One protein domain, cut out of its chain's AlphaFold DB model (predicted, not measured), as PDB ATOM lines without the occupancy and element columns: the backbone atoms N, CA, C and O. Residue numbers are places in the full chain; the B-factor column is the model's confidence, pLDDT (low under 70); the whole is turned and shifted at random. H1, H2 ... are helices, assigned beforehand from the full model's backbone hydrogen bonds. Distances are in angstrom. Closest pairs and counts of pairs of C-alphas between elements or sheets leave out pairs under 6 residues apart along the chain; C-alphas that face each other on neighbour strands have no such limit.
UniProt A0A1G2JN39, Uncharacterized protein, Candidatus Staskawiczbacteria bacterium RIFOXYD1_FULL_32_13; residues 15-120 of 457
ATOM      1  N   GLU A  15     -40.874  13.150 -43.715       84.00
ATOM      2  CA  GLU A  15     -41.529  12.903 -42.419       84.00
ATOM      3  C   GLU A  15     -40.513  12.823 -41.264       84.00
ATOM      4  O   GLU A  15     -40.792  13.273 -40.152       84.00
ATOM      5  N   GLU A  16     -39.307  12.314 -41.535       82.44
ATOM      6  CA  GLU A  16     -38.208  12.261 -40.566       82.44
ATOM      7  C   GLU A  16     -37.725  13.661 -40.153       82.44
ATOM      8  O   GLU A  16     -37.455  13.897 -38.972       82.44
ATOM      9  N   GLU A  17     -37.654  14.612 -41.088       82.19
ATOM     10  CA  GLU A  17     -37.282  16.002 -40.797       82.19
ATOM     11  C   GLU A  17     -38.359  16.719 -39.981       82.19
ATOM     12  O   GLU A  17     -38.025  17.446 -39.041       82.19
ATOM     13  N   ILE A  18     -39.640  16.479 -40.283       83.19
ATOM     14  CA  ILE A  18     -40.770  17.024 -39.514       83.19
ATOM     15  C   ILE A  18     -40.724  16.499 -38.073       83.19
ATOM     16  O   ILE A  18     -40.715  17.291 -37.127       83.19
ATOM     17  N   LEU A  19     -40.612  15.180 -37.893       87.75
ATOM     18  CA  LEU A  19     -40.584  14.553 -36.569       87.75
ATOM     19  C   LEU A  19     -39.368  15.006 -35.746       87.75
ATOM     20  O   LEU A  19     -39.470  15.251 -34.540       87.75
ATOM     21  N   GLN A  20     -38.209  15.157 -36.392       87.25
ATOM     22  CA  GLN A  20     -37.007  15.658 -35.733       87.25
ATOM     23  C   GLN A  20     -37.175  17.115 -35.280       87.25
ATOM     24  O   GLN A  20     -36.742  17.451 -34.174       87.25
ATOM     25  N   ARG A  21     -37.823  17.978 -36.075       86.31
ATOM     26  CA  ARG A  21     -38.115  19.362 -35.664       86.31
ATOM     27  C   ARG A  21     -39.104  19.430 -34.506       86.31
ATOM     28  O   ARG A  21     -38.852  20.187 -33.572       86.31
ATOM     29  N   GLN A  22     -40.154  18.612 -34.515       87.12
ATOM     30  CA  GLN A  22     -41.109  18.517 -33.401       87.12
ATOM     31  C   GLN A  22     -40.414  18.117 -32.100       87.12
ATOM     32  O   GLN A  22     -40.610  18.732 -31.052       87.12
ATOM     33  N   LYS A  23     -39.516  17.129 -32.172       90.06
ATOM     34  CA  LYS A  23     -38.709  16.723 -31.021       90.06
ATOM     35  C   LYS A  23     -37.812  17.858 -30.518       90.06
ATOM     36  O   LYS A  23     -37.746  18.098 -29.315       90.06
ATOM     37  N   GLU A  24     -37.140  18.577 -31.416       89.31
ATOM     38  CA  GLU A  24     -36.310  19.730 -31.039       89.31
ATOM     39  C   GLU A  24     -37.140  20.888 -30.458       89.31
ATOM     40  O   GLU A  24     -36.681  21.557 -29.530       89.31
ATOM     41  N   ALA A  25     -38.366  21.107 -30.941       89.38
ATOM     42  CA  ALA A  25     -39.300  22.086 -30.386       89.38
ATOM     43  C   ALA A  25     -39.732  21.710 -28.958       89.38
ATOM     44  O   ALA A  25     -39.675  22.559 -28.066       89.38
ATOM     45  N   GLN A  26     -40.054  20.437 -28.711       89.25
ATOM     46  CA  GLN A  26     -40.364  19.916 -27.372       89.25
ATOM     47  C   GLN A  26     -39.166  20.026 -26.417       89.25
ATOM     48  O   GLN A  26     -39.311  20.436 -25.264       89.25
ATOM     49  N   GLU A  27     -37.955  19.697 -26.876       89.81
ATOM     50  CA  GLU A  27     -36.732  19.863 -26.081       89.81
ATOM     51  C   GLU A  27     -36.495  21.339 -25.724       89.81
ATOM     52  O   GLU A  27     -36.224  21.667 -24.560       89.81
ATOM     53  N   LEU A  28     -36.663  22.241 -26.698       88.44
ATOM     54  CA  LEU A  28     -36.570  23.681 -26.485       88.44
ATOM     55  C   LEU A  28     -37.627  24.169 -25.491       88.44
ATOM     56  O   LEU A  28     -37.291  24.962 -24.611       88.44
ATOM     57  N   GLU A  29     -38.863  23.683 -25.580       87.62
ATOM     58  CA  GLU A  29     -39.943  24.011 -24.647       87.62
ATOM     59  C   GLU A  29     -39.563  23.639 -23.205       87.62
ATOM     60  O   GLU A  29     -39.638  24.476 -22.298       87.62
ATOM     61  N   GLN A  30     -39.040  22.429 -22.987       85.94
ATOM     62  CA  GLN A  30     -38.608  21.967 -21.662       85.94
ATOM     63  C   GLN A  30     -37.497  22.835 -21.054       85.94
ATOM     64  O   GLN A  30     -37.422  22.989 -19.829       85.94
ATOM     65  N   VAL A  31     -36.614  23.404 -21.879       85.06
ATOM     66  CA  VAL A  31     -35.569  24.338 -21.426       85.06
ATOM     67  C   VAL A  31     -36.139  25.746 -21.235       85.06
ATOM     68  O   VAL A  31     -35.829  26.407 -20.241       85.06
ATOM     69  N   PHE A  32     -36.993  26.198 -22.150       84.50
ATOM     70  CA  PHE A  32     -37.650  27.503 -22.143       84.50
ATOM     71  C   PHE A  32     -38.522  27.711 -20.898       84.50
ATOM     72  O   PHE A  32     -38.438  28.769 -20.260       84.50
ATOM     73  N   LEU A  33     -39.283  26.692 -20.495       81.00
ATOM     74  CA  LEU A  33     -40.153  26.734 -19.316       81.00
ATOM     75  C   LEU A  33     -39.369  26.804 -17.994       81.00
ATOM     76  O   LEU A  33     -39.911  27.214 -16.962       81.00
ATOM     77  N   ARG A  34     -38.068  26.474 -17.989       80.94
ATOM     78  CA  ARG A  34     -37.225  26.637 -16.796       80.94
ATOM     79  C   ARG A  34     -36.972  28.125 -16.538       80.94
ATOM     80  O   ARG A  34     -36.405  28.847 -17.362       80.94
ATOM     81  N   LYS A  35     -37.371  28.588 -15.350       71.75
ATOM     82  CA  LYS A  35     -37.107  29.955 -14.869       71.75
ATOM     83  C   LYS A  35     -35.750  30.011 -14.158       71.75
ATOM     84  O   LYS A  35     -35.511  29.263 -13.203       71.75
ATOM     85  N   SER A  36     -34.873  30.908 -14.600       71.44
ATOM     86  CA  SER A  36     -33.640  31.270 -13.892       71.44
ATOM     87  C   SER A  36     -33.946  31.942 -12.546       71.44
ATOM     88  O   SER A  36     -35.057  32.415 -12.318       71.44
ATOM     89  N   LEU A  37     -32.965  32.011 -11.636       69.50
ATOM     90  CA  LEU A  37     -33.128  32.722 -10.357       69.50
ATOM     91  C   LEU A  37     -33.537  34.188 -10.564       69.50
ATOM     92  O   LEU A  37     -34.417  34.676  -9.864       69.50
ATOM     93  N   GLY A  38     -32.958  34.857 -11.567       66.81
ATOM     94  CA  GLY A  38     -33.337  36.221 -11.938       66.81
ATOM     95  C   GLY A  38     -34.796  36.317 -12.378       66.81
ATOM     96  O   GLY A  38     -35.520  37.154 -11.864       66.81
ATOM     97  N   GLU A  39     -35.264  35.408 -13.239       69.81
ATOM     98  CA  GLU A  39     -36.667  35.382 -13.688       69.81
ATOM     99  C   GLU A  39     -37.656  35.005 -12.588       69.81
ATOM    100  O   GLU A  39     -38.821  35.366 -12.691       69.81
ATOM    101  N   LYS A  40     -37.224  34.263 -11.561       68.88
ATOM    102  CA  LYS A  40     -38.050  33.955 -10.385       68.88
ATOM    103  C   LYS A  40     -38.199  35.156  -9.453       68.88
ATOM    104  O   LYS A  40     -39.199  35.243  -8.754       68.88
ATOM    105  N   LEU A  41     -37.215  36.056  -9.441       61.94
ATOM    106  CA  LEU A  41     -37.166  37.204  -8.535       61.94
ATOM    107  C   LEU A  41     -37.626  38.508  -9.203       61.94
ATOM    108  O   LEU A  41     -38.166  39.377  -8.526       61.94
ATOM    109  N   VAL A  42     -37.413  38.664 -10.513       60.66
ATOM    110  CA  VAL A  42     -37.607  39.923 -11.241       60.66
ATOM    111  C   VAL A  42     -38.055  39.645 -12.687       60.66
ATOM    112  O   VAL A  42     -37.289  39.155 -13.514       60.66
ATOM    113  N   ALA A  43     -39.294  40.020 -13.025       60.81
ATOM    114  CA  ALA A  43     -39.837  39.909 -14.390       60.81
ATOM    115  C   ALA A  43     -39.291  40.975 -15.368       60.81
ATOM    116  O   ALA A  43     -39.564  40.936 -16.566       60.81
ATOM    117  N   GLU A  44     -38.540  41.954 -14.852       54.41
ATOM    118  CA  GLU A  44     -38.172  43.211 -15.520       54.41
ATOM    119  C   GLU A  44     -37.472  43.010 -16.867       54.41
ATOM    120  O   GLU A  44     -37.693  43.779 -17.802       54.41
ATOM    121  N   TYR A  45     -36.667  41.951 -17.012       56.66
ATOM    122  CA  TYR A  45     -35.987  41.667 -18.276       56.66
ATOM    123  C   TYR A  45     -36.968  41.451 -19.439       56.66
ATOM    124  O   TYR A  45     -36.663  41.804 -20.577       56.66
ATOM    125  N   GLN A  46     -38.150  40.902 -19.151       66.19
ATOM    126  CA  GLN A  46     -39.183  40.581 -20.137       66.19
ATOM    127  C   GLN A  46     -40.143  41.751 -20.382       66.19
ATOM    128  O   GLN A  46     -40.844  41.749 -21.383       66.19
ATOM    129  N   THR A  47     -40.159  42.774 -19.520       65.06
ATOM    130  CA  THR A  47     -41.083  43.920 -19.625       65.06
ATOM    131  C   THR A  47     -40.397  45.272 -19.763       65.06
ATOM    132  O   THR A  47     -41.070  46.303 -19.705       65.06
ATOM    133  N   LYS A  48     -39.075  45.296 -19.971       66.94
ATOM    134  CA  LYS A  48     -38.289  46.531 -20.053       66.94
ATOM    135  C   LYS A  48     -38.864  47.492 -21.099       66.94
ATOM    136  O   LYS A  48     -39.026  47.136 -22.269       66.94
ATOM    137  N   LYS A  49     -39.134  48.730 -20.671       68.31
ATOM    138  CA  LYS A  49     -39.580  49.805 -21.565       68.31
ATOM    139  C   LYS A  49     -38.520  50.060 -22.655       68.31
ATOM    140  O   LYS A  49     -37.320  49.966 -22.368       68.31
ATOM    141  N   PRO A  50     -38.925  50.384 -23.896       63.62
ATOM    142  CA  PRO A  50     -37.979  50.781 -24.934       63.62
ATOM    143  C   PRO A  50     -37.198  52.035 -24.506       63.62
ATOM    144  O   PRO A  50     -37.693  52.848 -23.725       63.62
ATOM    145  N   THR A  51     -35.974  52.215 -25.011       72.38
ATOM    146  CA  THR A  51     -35.220  53.462 -24.780       72.38
ATOM    147  C   THR A  51     -35.949  54.658 -25.407       72.38
ATOM    148  O   THR A  51     -36.740  54.478 -26.331       72.38
ATOM    149  N   LYS A  52     -35.667  55.891 -24.948       67.44
ATOM    150  CA  LYS A  52     -36.257  57.118 -25.528       67.44
ATOM    151  C   LYS A  52     -36.085  57.184 -27.049       67.44
ATOM    152  O   LYS A  52     -37.052  57.435 -27.750       67.44
ATOM    153  N   GLU A  53     -34.903  56.833 -27.544       64.69
ATOM    154  CA  GLU A  53     -34.595  56.749 -28.977       64.69
ATOM    155  C   GLU A  53     -35.485  55.731 -29.719       64.69
ATOM    156  O   GLU A  53     -36.025  56.021 -30.783       64.69
ATOM    157  N   HIS A  54     -35.735  54.553 -29.133       62.00
ATOM    158  CA  HIS A  54     -36.673  53.578 -29.707       62.00
ATOM    159  C   HIS A  54     -38.128  54.063 -29.666       62.00
ATOM    160  O   HIS A  54     -38.904  53.717 -30.556       62.00
ATOM    161  N   LEU A  55     -38.513  54.831 -28.643       62.31
ATOM    162  CA  LEU A  55     -39.846  55.430 -28.548       62.31
ATOM    163  C   LEU A  55     -40.031  56.545 -29.580       62.31
ATOM    164  O   LEU A  55     -41.085  56.611 -30.199       62.31
ATOM    165  N   GLU A  56     -39.022  57.384 -29.807       62.50
ATOM    166  CA  GLU A  56     -39.043  58.439 -30.828       62.50
ATOM    167  C   GLU A  56     -39.117  57.848 -32.240       62.50
ATOM    168  O   GLU A  56     -39.963  58.268 -33.032       62.50
ATOM    169  N   ASN A  57     -38.342  56.794 -32.517       60.44
ATOM    170  CA  ASN A  57     -38.408  56.045 -33.777       60.44
ATOM    171  C   ASN A  57     -39.758  55.334 -33.981       60.44
ATOM    172  O   ASN A  57     -40.223  55.186 -35.108       60.44
ATOM    173  N   ARG A  58     -40.428  54.903 -32.905       59.91
ATOM    174  CA  ARG A  58     -41.784  54.339 -33.005       59.91
ATOM    175  C   ARG A  58     -42.852  55.390 -33.193       59.91
ATOM    176  O   ARG A  58     -43.705  55.203 -34.046       59.91
ATOM    177  N   LYS A  59     -42.802  56.484 -32.435       59.69
ATOM    178  CA  LYS A  59     -43.758  57.587 -32.566       59.69
ATOM    179  C   LYS A  59     -43.710  58.192 -33.966       59.69
ATOM    180  O   LYS A  59     -44.756  58.467 -34.538       59.69
ATOM    181  N   SER A  60     -42.516  58.326 -34.544       53.47
ATOM    182  CA  SER A  60     -42.336  58.757 -35.939       53.47
ATOM    183  C   SER A  60     -42.834  57.731 -36.969       53.47
ATOM    184  O   SER A  60     -43.226  58.124 -38.062       53.47
ATOM    185  N   ALA A  61     -42.913  56.448 -36.606       52.12
ATOM    186  CA  ALA A  61     -43.571  55.393 -37.380       52.12
ATOM    187  C   ALA A  61     -45.058  55.176 -37.003       52.12
ATOM    188  O   ALA A  61     -45.651  54.182 -37.415       52.12
ATOM    189  N   GLY A  62     -45.656  56.066 -36.200       50.41
ATOM    190  CA  GLY A  62     -47.059  55.982 -35.771       50.41
ATOM    191  C   GLY A  62     -47.371  54.914 -34.712       50.41
ATOM    192  O   GLY A  62     -48.535  54.621 -34.474       50.41
ATOM    193  N   GLY A  63     -46.365  54.312 -34.072       54.03
ATOM    194  CA  GLY A  63     -46.549  53.256 -33.071       54.03
ATOM    195  C   GLY A  63     -46.699  53.775 -31.635       54.03
ATOM    196  O   GLY A  63     -45.869  54.558 -31.164       54.03
ATOM    197  N   ALA A  64     -47.706  53.272 -30.914       60.34
ATOM    198  CA  ALA A  64     -47.894  53.492 -29.476       60.34
ATOM    199  C   ALA A  64     -46.841  52.750 -28.613       60.34
ATOM    200  O   ALA A  64     -46.158  51.820 -29.065       60.34
ATOM    201  N   GLU A  65     -46.679  53.168 -27.347       69.31
ATOM    202  CA  GLU A  65     -45.922  52.371 -26.369       69.31
ATOM    203  C   GLU A  65     -46.698  51.086 -26.074       69.31
ATOM    204  O   GLU A  65     -47.890  51.131 -25.793       69.31
ATOM    205  N   ARG A  66     -46.002  49.945 -26.123       74.50
ATOM    206  CA  ARG A  66     -46.602  48.644 -25.823       74.50
ATOM    207  C   ARG A  66     -46.804  48.466 -24.325       74.50
ATOM    208  O   ARG A  66     -45.862  48.693 -23.551       74.50
ATOM    209  N   GLY A  67     -47.973  47.974 -23.956       78.56
ATOM    210  CA  GLY A  67     -48.381  47.551 -22.631       78.56
ATOM    211  C   GLY A  67     -47.558  46.379 -22.109       78.56
ATOM    212  O   GLY A  67     -46.824  45.694 -22.829       78.56
ATOM    213  N   GLU A  68     -47.638  46.171 -20.798       81.94
ATOM    214  CA  GLU A  68     -46.717  45.279 -20.096       81.94
ATOM    215  C   GLU A  68     -46.881  43.804 -20.471       81.94
ATOM    216  O   GLU A  68     -45.874  43.107 -20.612       81.94
ATOM    217  N   SER A  69     -48.118  43.346 -20.681       83.94
ATOM    218  CA  SER A  69     -48.418  41.986 -21.143       83.94
ATOM    219  C   SER A  69     -47.843  41.736 -22.539       83.94
ATOM    220  O   SER A  69     -47.106  40.773 -22.724       83.94
ATOM    221  N   THR A  70     -48.047  42.647 -23.497       85.38
ATOM    222  CA  THR A  70     -47.460  42.539 -24.845       85.38
ATOM    223  C   THR A  70     -45.932  42.525 -24.805       85.38
ATOM    224  O   THR A  70     -45.286  41.750 -25.517       85.38
ATOM    225  N   ARG A  71     -45.311  43.364 -23.959       84.69
ATOM    226  CA  ARG A  71     -43.851  43.330 -23.763       84.69
ATOM    227  C   ARG A  71     -43.399  41.972 -23.230       84.69
ATOM    228  O   ARG A  71     -42.454  41.414 -23.786       84.69
ATOM    229  N   PHE A  72     -44.098  41.435 -22.229       87.38
ATOM    230  CA  PHE A  72     -43.820  40.114 -21.669       87.38
ATOM    231  C   PHE A  72     -43.858  39.013 -22.733       87.38
ATOM    232  O   PHE A  72     -42.899  38.243 -22.821       87.38
ATOM    233  N   GLU A  73     -44.894  38.974 -23.579       88.25
ATOM    234  CA  GLU A  73     -45.017  37.960 -24.639       88.25
ATOM    235  C   GLU A  73     -43.829  37.994 -25.608       88.25
ATOM    236  O   GLU A  73     -43.214  36.971 -25.917       88.25
ATOM    237  N   ARG A  74     -43.398  39.193 -26.012       86.19
ATOM    238  CA  ARG A  74     -42.208  39.361 -26.866       86.19
ATOM    239  C   ARG A  74     -40.916  39.009 -26.138       86.19
ATOM    240  O   ARG A  74     -39.985  38.477 -26.742       86.19
ATOM    241  N   GLY A  75     -40.856  39.268 -24.835       87.00
ATOM    242  CA  GLY A  75     -39.776  38.814 -23.965       87.00
ATOM    243  C   GLY A  75     -39.634  37.289 -23.960       87.00
ATOM    244  O   GLY A  75     -38.507  36.790 -24.030       87.00
ATOM    245  N   GLN A  76     -40.749  36.547 -23.948       88.12
ATOM    246  CA  GLN A  76     -40.741  35.081 -24.057       88.12
ATOM    247  C   GLN A  76     -40.226  34.611 -25.419       88.12
ATOM    248  O   GLN A  76     -39.344  33.751 -25.481       88.12
ATOM    249  N   ILE A  77     -40.693  35.237 -26.500       88.75
ATOM    250  CA  ILE A  77     -40.208  34.967 -27.860       88.75
ATOM    251  C   ILE A  77     -38.686  35.184 -27.938       88.75
ATOM    252  O   ILE A  77     -37.925  34.331 -28.405       88.75
ATOM    253  N   PHE A  78     -38.205  36.311 -27.406       87.31
ATOM    254  CA  PHE A  78     -36.780  36.627 -27.381       87.31
ATOM    255  C   PHE A  78     -35.955  35.642 -26.542       87.31
ATOM    256  O   PHE A  78     -34.829  35.296 -26.921       87.31
ATOM    257  N   LYS A  79     -36.502  35.157 -25.422       87.19
ATOM    258  CA  LYS A  79     -35.863  34.136 -24.583       87.19
ATOM    259  C   LYS A  79     -35.615  32.849 -25.370       87.19
ATOM    260  O   LYS A  79     -34.470  32.388 -25.390       87.19
ATOM    261  N   ALA A  80     -36.632  32.308 -26.042       88.19
ATOM    262  CA  ALA A  80     -36.488  31.084 -26.833       88.19
ATOM    263  C   ALA A  80     -35.430  31.243 -27.937       88.19
ATOM    264  O   ALA A  80     -34.558  30.384 -28.083       88.19
ATOM    265  N   TYR A  81     -35.388  32.396 -28.619       88.88
ATOM    266  CA  TYR A  81     -34.320  32.675 -29.588       88.88
ATOM    267  C   TYR A  81     -32.925  32.628 -28.991       88.88
ATOM    268  O   TYR A  81     -31.996  32.128 -29.630       88.88
ATOM    269  N   ARG A  82     -32.742  33.202 -27.801       89.69
ATOM    270  CA  ARG A  82     -31.432  33.216 -27.147       89.69
ATOM    271  C   ARG A  82     -30.981  31.814 -26.763       89.69
ATOM    272  O   ARG A  82     -29.790  31.537 -26.901       89.69
ATOM    273  N   ILE A  83     -31.903  30.968 -26.305       90.38
ATOM    274  CA  ILE A  83     -31.627  29.566 -25.972       90.38
ATOM    275  C   ILE A  83     -31.209  28.817 -27.240       90.38
ATOM    276  O   ILE A  83     -30.065  28.374 -27.326       90.38
ATOM    277  N   LEU A  84     -32.059  28.811 -28.272       92.00
ATOM    278  CA  LEU A  84     -31.809  28.048 -29.496       92.00
ATOM    279  C   LEU A  84     -30.545  28.514 -30.240       92.00
ATOM    280  O   LEU A  84     -29.740  27.703 -30.695       92.00
ATOM    281  N   ARG A  85     -30.284  29.829 -30.310       92.94
ATOM    282  CA  ARG A  85     -29.029  30.348 -30.898       92.94
ATOM    283  C   ARG A  85     -27.789  29.899 -30.129       92.94
ATOM    284  O   ARG A  85     -26.743  29.687 -30.743       92.94
ATOM    285  N   LYS A  86     -27.875  29.817 -28.798       93.56
ATOM    286  CA  LYS A  86     -26.764  29.340 -27.972       93.56
ATOM    287  C   LYS A  86     -26.518  27.854 -28.226       93.56
ATOM    288  O   LYS A  86     -25.368  27.482 -28.429       93.56
ATOM    289  N   GLU A  87     -27.574  27.049 -28.278       92.44
ATOM    290  CA  GLU A  87     -27.483  25.616 -28.574       92.44
ATOM    291  C   GLU A  87     -26.868  25.349 -29.948       92.44
ATOM    292  O   GLU A  87     -25.943  24.548 -30.036       92.44
ATOM    293  N   ILE A  88     -27.284  26.085 -30.985       93.00
ATOM    294  CA  ILE A  88     -26.665  26.020 -32.321       93.00
ATOM    295  C   ILE A  88     -25.172  26.347 -32.237       93.00
ATOM    296  O   ILE A  88     -24.348  25.574 -32.712       93.00
ATOM    297  N   LYS A  89     -24.807  27.463 -31.594       95.00
ATOM    298  CA  LYS A  89     -23.403  27.881 -31.477       95.00
ATOM    299  C   LYS A  89     -22.552  26.852 -30.728       95.00
ATOM    300  O   LYS A  89     -21.388  26.651 -31.066       95.00
ATOM    301  N   ASP A  90     -23.090  26.251 -29.674       93.94
ATOM    302  CA  ASP A  90     -22.362  25.265 -28.879       93.94
ATOM    303  C   ASP A  90     -22.266  23.911 -29.606       93.94
ATOM    304  O   ASP A  90     -21.221  23.270 -29.519       93.94
ATOM    305  N   ALA A  91     -23.281  23.520 -30.382       92.00
ATOM    306  CA  ALA A  91     -23.244  22.358 -31.273       92.00
ATOM    307  C   ALA A  91     -22.226  22.535 -32.417       92.00
ATOM    308  O   ALA A  91     -21.418  21.643 -32.666       92.00
ATOM    309  N   GLU A  92     -22.160  23.723 -33.033       93.62
ATOM    310  CA  GLU A  92     -21.152  24.054 -34.056       93.62
ATOM    311  C   GLU A  92     -19.719  23.925 -33.515       93.62
ATOM    312  O   GLU A  92     -18.854  23.367 -34.185       93.62
ATOM    313  N   LYS A  93     -19.460  24.374 -32.278       95.50
ATOM    314  CA  LYS A  93     -18.143  24.195 -31.633       95.50
ATOM    315  C   LYS A  93     -17.785  22.728 -31.394       95.50
ATOM    316  O   LYS A  93     -16.601  22.409 -31.339       95.50
ATOM    317  N   ARG A  94     -18.784  21.862 -31.200       94.50
ATOM    318  CA  ARG A  94     -18.602  20.413 -31.022       94.50
ATOM    319  C   ARG A  94     -18.530  19.654 -32.354       94.50
ATOM    320  O   ARG A  94     -18.284  18.455 -32.333       94.50
ATOM    321  N   GLY A  95     -18.708  20.332 -33.492       91.62
ATOM    322  CA  GLY A  95     -18.744  19.702 -34.815       91.62
ATOM    323  C   GLY A  95     -20.030  18.914 -35.090       91.62
ATOM    324  O   GLY A  95     -20.044  18.058 -35.970       91.62
ATOM    325  N   GLU A  96     -21.102  19.174 -34.338       92.12
ATOM    326  CA  GLU A  96     -22.403  18.520 -34.510       92.12
ATOM    327  C   GLU A  96     -23.178  19.123 -35.697       92.12
ATOM    328  O   GLU A  96     -23.044  20.310 -36.015       92.12
ATOM    329  N   ASN A  97     -24.038  18.324 -36.341       88.88
ATOM    330  CA  ASN A  97     -24.951  18.829 -37.369       88.88
ATOM    331  C   ASN A  97     -25.989  19.771 -36.730       88.88
ATOM    332  O   ASN A  97     -26.680  19.405 -35.782       88.88
ATOM    333  N   THR A  98     -26.106  20.987 -37.266       91.50
ATOM    334  CA  THR A  98     -27.020  22.031 -36.768       91.50
ATOM    335  C   THR A  98     -28.126  22.403 -37.748       91.50
ATOM    336  O   THR A  98     -28.840  23.375 -37.510       91.50
ATOM    337  N   THR A  99     -28.269  21.657 -38.844       90.38
ATOM    338  CA  THR A  99     -29.219  21.967 -39.923       90.38
ATOM    339  C   THR A  99     -30.657  22.007 -39.406       90.38
ATOM    340  O   THR A  99     -31.296  23.048 -39.523       90.38
ATOM    341  N   SER A 100     -31.112  20.959 -38.708       88.19
ATOM    342  CA  SER A 100     -32.451  20.892 -38.094       88.19
ATOM    343  C   SER A 100     -32.729  22.077 -37.162       88.19
ATOM    344  O   SER A 100     -33.707  22.798 -37.341       88.19
ATOM    345  N   LYS A 101     -31.793  22.389 -36.254       90.19
ATOM    346  CA  LYS A 101     -31.917  23.515 -35.310       90.19
ATOM    347  C   LYS A 101     -31.963  24.871 -36.012       90.19
ATOM    348  O   LYS A 101     -32.614  25.802 -35.535       90.19
ATOM    349  N   LYS A 102     -31.241  25.021 -37.126       92.38
ATOM    350  CA  LYS A 102     -31.268  26.237 -37.949       92.38
ATOM    351  C   LYS A 102     -32.600  26.384 -38.679       92.38
ATOM    352  O   LYS A 102     -33.092  27.510 -38.730       92.38
ATOM    353  N   GLU A 103     -33.186  25.297 -39.176       91.44
ATOM    354  CA  GLU A 103     -34.534  25.317 -39.758       91.44
ATOM    355  C   GLU A 103     -35.597  25.617 -38.698       91.44
ATOM    356  O   GLU A 103     -36.364  26.563 -38.876       91.44
ATOM    357  N   LEU A 104     -35.546  24.965 -37.530       91.44
ATOM    358  CA  LEU A 104     -36.410  25.292 -36.388       91.44
ATOM    359  C   LEU A 104     -36.314  26.785 -36.022       91.44
ATOM    360  O   LEU A 104     -37.318  27.464 -35.810       91.44
ATOM    361  N   LEU A 105     -35.101  27.348 -36.013       92.94
ATOM    362  CA  LEU A 105     -34.899  28.776 -35.763       92.94
ATOM    363  C   LEU A 105     -35.535  29.666 -36.845       92.94
ATOM    364  O   LEU A 105     -35.978  30.771 -36.516       92.94
ATOM    365  N   LYS A 106     -35.550  29.251 -38.117       92.12
ATOM    366  CA  LYS A 106     -36.230  29.994 -39.193       92.12
ATOM    367  C   LYS A 106     -37.746  29.906 -39.047       92.12
ATOM    368  O   LYS A 106     -38.414  30.932 -39.178       92.12
ATOM    369  N   GLU A 107     -38.270  28.730 -38.729       91.19
ATOM    370  CA  GLU A 107     -39.701  28.512 -38.539       91.19
ATOM    371  C   GLU A 107     -40.242  29.335 -37.362       91.19
ATOM    372  O   GLU A 107     -41.171  30.129 -37.543       91.19
ATOM    373  N   ILE A 108     -39.582  29.266 -36.198       92.25
ATOM    374  CA  ILE A 108     -39.920  30.101 -35.036       92.25
ATOM    375  C   ILE A 108     -39.886  31.586 -35.419       92.25
ATOM    376  O   ILE A 108     -40.784  32.333 -35.038       92.25
ATOM    377  N   ARG A 109     -38.898  32.033 -36.214       90.25
ATOM    378  CA  ARG A 109     -38.835  33.424 -36.711       90.25
ATOM    379  C   ARG A 109     -40.026  33.826 -37.550       90.25
ATOM    380  O   ARG A 109     -40.524  34.939 -37.377       90.25
ATOM    381  N   SER A 110     -40.453  32.957 -38.453       90.25
ATOM    382  CA  SER A 110     -41.612  33.215 -39.298       90.25
ATOM    383  C   SER A 110     -42.880  33.345 -38.448       90.25
ATOM    384  O   SER A 110     -43.539  34.389 -38.470       90.25
ATOM    385  N   ARG A 111     -43.150  32.341 -37.604       92.00
ATOM    386  CA  ARG A 111     -44.337  32.286 -36.736       92.00
ATOM    387  C   ARG A 111     -44.367  33.435 -35.727       92.00
ATOM    388  O   ARG A 111     -45.375  34.125 -35.602       92.00
ATOM    389  N   ALA A 112     -43.242  33.730 -35.078       91.25
ATOM    390  CA  ALA A 112     -43.138  34.850 -34.148       91.25
ATOM    391  C   ALA A 112     -43.343  36.204 -34.826       91.25
ATOM    392  O   ALA A 112     -43.965  37.079 -34.238       91.25
ATOM    393  N   LYS A 113     -42.848  36.402 -36.055       90.50
ATOM    394  CA  LYS A 113     -43.075  37.656 -36.787       90.50
ATOM    395  C   LYS A 113     -44.566  37.879 -37.038       90.50
ATOM    396  O   LYS A 113     -45.026  39.012 -36.922       90.50
ATOM    397  N   GLN A 114     -45.304  36.821 -37.369       90.25
ATOM    398  CA  GLN A 114     -46.755  36.899 -37.529       90.25
ATOM    399  C   GLN A 114     -47.451  37.178 -36.192       90.25
ATOM    400  O   GLN A 114     -48.238  38.115 -36.098       90.25
ATOM    401  N   MET A 115     -47.096  36.438 -35.142       90.06
ATOM    402  CA  MET A 115     -47.635  36.631 -33.794       90.06
ATOM    403  C   MET A 115     -47.393  38.055 -33.269       90.06
ATOM    404  O   MET A 115     -48.308  38.712 -32.790       90.06
ATOM    405  N   GLU A 116     -46.181  38.590 -33.424       89.56
ATOM    406  CA  GLU A 116     -45.854  39.961 -33.026       89.56
ATOM    407  C   GLU A 116     -46.666  41.016 -33.788       89.56
ATOM    408  O   GLU A 116     -47.038  42.028 -33.195       89.56
ATOM    409  N   ARG A 117     -46.941  40.793 -35.082       89.50
ATOM    410  CA  ARG A 117     -47.801  41.675 -35.888       89.50
ATOM    411  C   ARG A 117     -49.250  41.630 -35.420       89.50
ATOM    412  O   ARG A 117     -49.873  42.682 -35.335       89.50
ATOM    413  N   ASN A 118     -49.762  40.438 -35.114       91.50
ATOM    414  CA  ASN A 118     -51.111  40.268 -34.585       91.50
ATOM    415  C   ASN A 118     -51.247  40.951 -33.218       91.50
ATOM    416  O   ASN A 118     -52.207  41.674 -32.996       91.50
ATOM    417  N   LEU A 119     -50.259  40.796 -32.332       90.31
ATOM    418  CA  LEU A 119     -50.238  41.477 -31.034       90.31
ATOM    419  C   LEU A 119     -50.174  43.007 -31.177       90.31
ATOM    420  O   LEU A 119     -50.898  43.703 -30.473       90.31
ATOM    421  N   ASP A 120     -49.342  43.531 -32.087       87.62
ATOM    422  CA  ASP A 120     -49.271  44.978 -32.357       87.62
ATOM    423  C   ASP A 120     -50.616  45.510 -32.911       87.62
ATOM    424  O   ASP A 120     -51.043  46.603 -32.544       87.62
TER     425      ASP A 120
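Overview. This is residues 15 to 120 of the 457 residues of an uncharacterized protein of Candidatus Staskawiczbacteria bacterium RIFOXYD1_FULL_32_13 (UniProt A0A1G2JN39). What shape do these helices make? A long helical hairpin, H5 and H6, is crossed by H1, and the stretch between H1 and H5 runs out in an arc with the short helices H2, H3 and H4. Residues 34 to 42, which hold H2, stick out. What is it built of? The printed part has 106 residues with six named helices, H1 to H6 in that order, and no named strand: all helix. It is loose, with a radius of gyration of the C-alphas of 16.3 A and spans of 45 by 31 by 23 A.

Arrangement. What does the first helix meet? H1, residues 15 to 32, touches H6, residues 99 to 120, with residues 17 to 25 alone, at a steep tilt of 64 degrees, the same way; the closest C-alphas, of Arg 21 and Leu 104, are 6.2 A apart. With residues 28 to 32 alone it touches the hub H5, residues 68 to 93, at a steep tilt of 63 degrees, opposite ways; the closest C-alphas, of Phe 32 and Ala 80, are 6.0 A apart. Where do the short helices lie? H2, residues 37 to 41, and H4, residues 52 to 60, touch no helix. H3, residues 44 to 47, touches residues 68 to 76 of H5 alone, with the closest C-alphas, of Gln 46 and Gly 75, 4.3 A apart. How do H5 and H6 pair? They form a hairpin at a shallow tilt of 11 degrees, opposite ways, with the closest C-alphas, of Ile 88 and Lys 101, 6.5 A apart. What of the backbones? Every O i to N i+4 pair is within hydrogen-bond range in H1, H2, H4, H5 and H6; H3 is too short for such a pair.

Along the chain. Where does H1 begin? C-alpha 15 is at (-41.529, 12.903, -42.419), and H1 is 25.3 A long. How long are the others? H5 measures 37.3 A, H6 31.4 A and H4 12.2 A, against 6.3 A for H2 and 5.1 A for H3. Where does H6 end? C-alpha 120 is at (-49.271, 44.978, -32.357).

Size, cuts and confidence. How far does it reach? The two C-alphas farthest apart, of Glu 15 and Lys 52, are 47.6 A apart. Is anything cut or long? The printed part has no cut, and no link is long. Where is confidence low? Residues 37 to 50 and 52 to 65 are under 70, against a mean pLDDT of 81.2 for the printed part of this model.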